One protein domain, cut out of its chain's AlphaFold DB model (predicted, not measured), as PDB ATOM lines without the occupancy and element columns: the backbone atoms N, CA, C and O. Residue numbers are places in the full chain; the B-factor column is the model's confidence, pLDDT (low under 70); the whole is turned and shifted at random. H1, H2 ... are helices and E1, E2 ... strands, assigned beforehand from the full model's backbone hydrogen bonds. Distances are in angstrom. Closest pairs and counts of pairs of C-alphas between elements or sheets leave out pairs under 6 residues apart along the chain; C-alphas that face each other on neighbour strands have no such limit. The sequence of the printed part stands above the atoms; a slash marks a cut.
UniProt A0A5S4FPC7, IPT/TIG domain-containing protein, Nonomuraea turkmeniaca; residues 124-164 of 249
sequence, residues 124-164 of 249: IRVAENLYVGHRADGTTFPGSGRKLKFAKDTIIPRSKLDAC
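AT A GLANCE: This is residues 124 to 164 of the 249 residues of the protein "IPT/TIG domain-containing protein" of Nonomuraea turkmeniaca (UniProt A0A5S4FPC7). With little regular structure, this is a small two-stranded hairpin, E1 and E2, whose loop sticks out at one end with residues 136 to 143; toward the other end, E3 pairs with residues 124 to 125 and is followed by a short helix, H1. The 41 printed residues hold 15 in named elements, in the order E1, E2, E3, H1, of mixed class; E1 and E2 are antiparallel. The whole is loose, radius of gyration of the C-alphas 11.8 A, and elongated, spanning 32 by 17 by 13 A.

IN THESE COORDINATES: E1, residues 130 to 132, begins at C-alpha (8.278, 34.169, -28.042) and is 6.9 A long. E2, residues 147 to 150, is 9.2 A; E3, residues 155 to 157, 7.1 A; H1, residues 158 to 162, 6.3 A, ending at (10.614, 35.966, -39.646).

HOW THE PARTS SIT: In the hairpin E1 and E2, N 132 and O 147 are within hydrogen-bond range at 2.8 A, and C-alphas 131 and 148 face each other at 4.4 A. E2 and E3 are only just apart, closest C-alphas 8.4 A. E3 and H1 meet only through their link. In H1 every O i to N i+4 pair is within hydrogen-bond range.

THE WHOLE: The C-alphas farthest apart, of Ile 124 and Asp 137, are 32.7 A apart. The printed part has no cut. The E1 to E2 link is long, and its residues 133 to 146 have pLDDT under 70.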
ATOM      1  N   ILE A 124       0.637  31.212 -39.228       88.56
ATOM      2  CA  ILE A 124       1.276  30.169 -38.437       88.56
ATOM      3  C   ILE A 124       0.862  30.296 -36.974       88.56
ATOM      4  O   ILE A 124       0.616  31.391 -36.463       88.56
ATOM      5  N   ARG A 125       0.783  29.156 -36.288       89.44
ATOM      6  CA  ARG A 125       0.574  29.109 -34.842       89.44
ATOM      7  C   ARG A 125       1.932  29.108 -34.153       89.44
ATOM      8  O   ARG A 125       2.755  28.240 -34.432       89.44
ATOM      9  N   VAL A 126       2.158  30.052 -33.243       87.56
ATOM     10  CA  VAL A 126       3.400  30.089 -32.466       87.56
ATOM     11  C   VAL A 126       3.431  28.890 -31.511       87.56
ATOM     12  O   VAL A 126       2.528  28.728 -30.694       87.56
ATOM     13  N   ALA A 127       4.456  28.044 -31.622       84.38
ATOM     14  CA  ALA A 127       4.561  26.808 -30.842       84.38
ATOM     15  C   ALA A 127       4.802  27.055 -29.339       84.38
ATOM     16  O   ALA A 127       4.364  26.268 -28.498       84.38
ATOM     17  N   GLU A 128       5.463  28.165 -29.001       84.38
ATOM     18  CA  GLU A 128       5.873  28.523 -27.640       84.38
ATOM     19  C   GLU A 128       5.769  30.036 -27.388       84.38
ATOM     20  O   GLU A 128       5.436  30.812 -28.278       84.38
ATOM     21  N   ASN A 129       6.029  30.486 -26.159       81.88
ATOM     22  CA  ASN A 129       6.076  31.918 -25.866       81.88
ATOM     23  C   ASN A 129       7.342  32.533 -26.478       81.88
ATOM     24  O   ASN A 129       8.448  32.272 -26.005       81.88
ATOM     25  N   LEU A 130       7.176  33.400 -27.479       81.94
ATOM     26  CA  LEU A 130       8.278  34.169 -28.042       81.94
ATOM     27  C   LEU A 130       8.476  35.449 -27.233       81.94
ATOM     28  O   LEU A 130       7.585  36.300 -27.152       81.94
ATOM     29  N   TYR A 131       9.664  35.609 -26.666       79.25
ATOM     30  CA  TYR A 131      10.060  36.806 -25.936       79.25
ATOM     31  C   TYR A 131      11.055  37.627 -26.753       79.25
ATOM     32  O   TYR A 131      11.937  37.070 -27.394       79.25
ATOM     33  N   VAL A 132      10.955  38.952 -26.668       72.19
ATOM     34  CA  VAL A 132      11.975  39.894 -27.143       72.19
ATOM     35  C   VAL A 132      12.529  40.621 -25.927       72.19
ATOM     36  O   VAL A 132      11.774  41.135 -25.100       72.19
ATOM     37  N   GLY A 133      13.845  40.651 -25.785       63.97
ATOM     38  CA  GLY A 133      14.508  41.400 -24.729       63.97
ATOM     39  C   GLY A 133      15.915  41.756 -25.159       63.97
ATOM     40  O   GLY A 133      16.613  40.911 -25.706       63.97
ATOM     41  N   HIS A 134      16.315  42.989 -24.878       53.53
ATOM     42  CA  HIS A 134      17.707  43.401 -24.957       53.53
ATOM     43  C   HIS A 134      18.288  43.359 -23.545       53.53
ATOM     44  O   HIS A 134      17.637  43.781 -22.583       53.53
ATOM     45  N   ARG A 135      19.516  42.866 -23.410       52.72
ATOM     46  CA  ARG A 135      20.358  43.165 -22.254       52.72
ATOM     47  C   ARG A 135      21.639  43.804 -22.765       52.72
ATOM     48  O   ARG A 135      22.196  43.351 -23.756       52.72
ATOM     49  N   ALA A 136      22.061  44.867 -22.093       43.88
ATOM     50  CA  ALA A 136      23.215  45.673 -22.476       43.88
ATOM     51  C   ALA A 136      24.574  44.971 -22.247       43.88
ATOM     52  O   ALA A 136      25.603  45.564 -22.545       43.88
ATOM     53  N   ASP A 137      24.595  43.751 -21.696       49.72
ATOM     54  CA  ASP A 137      25.784  43.112 -21.112       49.72
ATOM     55  C   ASP A 137      26.044  41.645 -21.541       49.72
ATOM     56  O   ASP A 137      26.961  41.016 -21.018       49.72
ATOM     57  N   GLY A 138      25.283  41.078 -22.486       51.34
ATOM     58  CA  GLY A 138      25.678  39.857 -23.219       51.34
ATOM     59  C   GLY A 138      25.754  38.510 -22.463       51.34
ATOM     60  O   GLY A 138      26.163  37.523 -23.069       51.34
ATOM     61  N   THR A 139      25.352  38.389 -21.188       48.06
ATOM     62  CA  THR A 139      25.449  37.111 -20.431       48.06
ATOM     63  C   THR A 139      24.122  36.341 -20.272       48.06
ATOM     64  O   THR A 139      23.024  36.903 -20.264       48.06
ATOM     65  N   THR A 140      24.223  35.005 -20.170       46.38
ATOM     66  CA  THR A 140      23.112  34.035 -20.115       46.38
ATOM     67  C   THR A 140      22.210  34.208 -18.880       46.38
ATOM     68  O   THR A 140      22.656  34.445 -17.763       46.38
ATOM     69  N   PHE A 141      20.900  34.076 -19.099       49.91
ATOM     70  CA  PHE A 141      19.816  34.538 -18.229       49.91
ATOM     71  C   PHE A 141      19.613  33.735 -16.928       49.91
ATOM     72  O   PHE A 141      19.374  32.530 -16.977       49.91
ATOM     73  N   PRO A 142      19.418  34.457 -15.808       44.66
ATOM     74  CA  PRO A 142      18.162  34.357 -15.061       44.66
ATOM     75  C   PRO A 142      17.372  35.680 -15.144       44.66
ATOM     76  O   PRO A 142      17.928  36.755 -15.387       44.66
ATOM     77  N   GLY A 143      16.042  35.580 -15.091       52.88
ATOM     78  CA  GLY A 143      15.085  36.542 -15.661       52.88
ATOM     79  C   GLY A 143      15.057  37.967 -15.084       52.88
ATOM     80  O   GLY A 143      15.309  38.162 -13.904       52.88
ATOM     81  N   SER A 144      14.715  38.937 -15.955       52.28
ATOM     82  CA  SER A 144      14.081  40.242 -15.623       52.28
ATOM     83  C   SER A 144      13.927  41.233 -16.806       52.28
ATOM     84  O   SER A 144      13.311  42.272 -16.619       52.28
ATOM     85  N   GLY A 145      14.430  40.951 -18.022       57.03
ATOM     86  CA  GLY A 145      14.412  41.917 -19.151       57.03
ATOM     87  C   GLY A 145      13.599  41.522 -20.393       57.03
ATOM     88  O   GLY A 145      13.763  42.116 -21.455       57.03
ATOM     89  N   ARG A 146      12.770  40.477 -20.314       65.06
ATOM     90  CA  ARG A 146      12.080  39.904 -21.482       65.06
ATOM     91  C   ARG A 146      10.647  40.418 -21.583       65.06
ATOM     92  O   ARG A 146       9.859  40.222 -20.662       65.06
ATOM     93  N   LYS A 147      10.285  41.005 -22.724       73.44
ATOM     94  CA  LYS A 147       8.903  41.336 -23.078       73.44
ATOM     95  C   LYS A 147       8.326  40.214 -23.931       73.44
ATOM     96  O   LYS A 147       8.910  39.841 -24.943       73.44
ATOM     97  N   LEU A 148       7.176  39.673 -23.535       79.38
ATOM     98  CA  LEU A 148       6.452  38.718 -24.374       79.38
ATOM     99  C   LEU A 148       6.072  39.414 -25.688       79.38
ATOM    100  O   LEU A 148       5.403  40.449 -25.676       79.38
ATOM    101  N   LYS A 149       6.541  38.870 -26.809       84.38
ATOM    102  CA  LYS A 149       6.268  39.383 -28.152       84.38
ATOM    103  C   LYS A 149       5.069  38.673 -28.761       84.38
ATOM    104  O   LYS A 149       4.165  39.344 -29.246       84.38
ATOM    105  N   PHE A 150       5.042  37.346 -28.661       86.56
ATOM    106  CA  PHE A 150       3.907  36.515 -29.047       86.56
ATOM    107  C   PHE A 150       3.708  35.414 -28.009       86.56
ATOM    108  O   PHE A 150       4.663  34.749 -27.614       86.56
ATOM    109  N   ALA A 151       2.472  35.228 -27.552       85.12
ATOM    110  CA  ALA A 151       2.146  34.107 -26.683       85.12
ATOM    111  C   ALA A 151       2.101  32.809 -27.496       85.12
ATOM    112  O   ALA A 151       1.759  32.824 -28.684       85.12
ATOM    113  N   LYS A 152       2.369  31.688 -26.832       87.38
ATOM    114  CA  LYS A 152       2.086  30.356 -27.356       87.38
ATOM    115  C   LYS A 152       0.652  30.291 -27.892       87.38
ATOM    116  O   LYS A 152      -0.259  30.909 -27.347       87.38
ATOM    117  N   ASP A 153       0.477  29.543 -28.973       86.75
ATOM    118  CA  ASP A 153      -0.779  29.314 -29.679       86.75
ATOM    119  C   ASP A 153      -1.387  30.553 -30.361       86.75
ATOM    120  O   ASP A 153      -2.439  30.431 -30.997       86.75
ATOM    121  N   THR A 154      -0.719  31.716 -30.322       89.81
ATOM    122  CA  THR A 154      -1.128  32.899 -31.096       89.81
ATOM    123  C   THR A 154      -0.994  32.605 -32.587       89.81
ATOM    124  O   THR A 154       0.012  32.049 -33.028       89.81
ATOM    125  N   ILE A 155      -2.003  32.979 -33.373       90.12
ATOM    126  CA  ILE A 155      -1.951  32.889 -34.833       90.12
ATOM    127  C   ILE A 155      -1.394  34.209 -35.358       90.12
ATOM    128  O   ILE A 155      -2.015  35.258 -35.177       90.12
ATOM    129  N   ILE A 156      -0.224  34.156 -35.987       87.69
ATOM    130  CA  ILE A 156       0.442  35.319 -36.574       87.69
ATOM    131  C   ILE A 156       0.809  35.043 -38.033       87.69
ATOM    132  O   ILE A 156       1.007  33.887 -38.403       87.69
ATOM    133  N   PRO A 157       0.924  36.080 -38.870       90.19
ATOM    134  CA  PRO A 157       1.515  35.935 -40.193       90.19
ATOM    135  C   PRO A 157       2.976  35.464 -40.089       90.19
ATOM    136  O   PRO A 157       3.698  35.915 -39.192       90.19
ATOM    137  N   ARG A 158       3.429  34.574 -40.977       87.56
ATOM    138  CA  ARG A 158       4.805  34.055 -40.969       87.56
ATOM    139  C   ARG A 158       5.844  35.168 -41.093       87.56
ATOM    140  O   ARG A 158       6.801  35.160 -40.325       87.56
ATOM    141  N   SER A 159       5.601  36.198 -41.905       88.12
ATOM    142  CA  SER A 159       6.511  37.351 -42.007       88.12
ATOM    143  C   SER A 159       6.715  38.086 -40.678       88.12
ATOM    144  O   SER A 159       7.768  38.680 -40.452       88.12
ATOM    145  N   LYS A 160       5.737  38.050 -39.760       87.69
ATOM    146  CA  LYS A 160       5.883  38.645 -38.422       87.69
ATOM    147  C   LYS A 160       6.801  37.829 -37.522       87.69
ATOM    148  O   LYS A 160       7.436  38.422 -36.649       87.69
ATOM    149  N   LEU A 161       6.851  36.512 -37.713       86.25
ATOM    150  CA  LEU A 161       7.812  35.660 -37.029       86.25
ATOM    151  C   LEU A 161       9.206  35.861 -37.621       86.25
ATOM    152  O   LEU A 161      10.126  36.147 -36.866       86.25
ATOM    153  N   ASP A 162       9.332  35.812 -38.947       85.88
ATOM    154  CA  ASP A 162      10.614  35.966 -39.646       85.88
ATOM    155  C   ASP A 162      11.254  37.335 -39.342       85.88
ATOM    156  O   ASP A 162      12.449  37.435 -39.092       85.88
ATOM    157  N   ALA A 163      10.449  38.397 -39.215       85.06
ATOM    158  CA  ALA A 163      10.928  39.722 -38.809       85.06
ATOM    159  C   ALA A 163      11.519  39.786 -37.384       85.06
ATOM    160  O   ALA A 163      12.141  40.787 -37.032       85.06
ATOM    161  N   CYS A 164      11.303  38.771 -36.540       82.06
ATOM    162  CA  CYS A 164      11.949  38.678 -35.228       82.06
ATOM    163  C   CYS A 164      13.369  38.097 -35.304       82.06
ATOM    164  O   CYS A 164      14.090  38.177 -34.313       82.06
TER     165      CYS A 164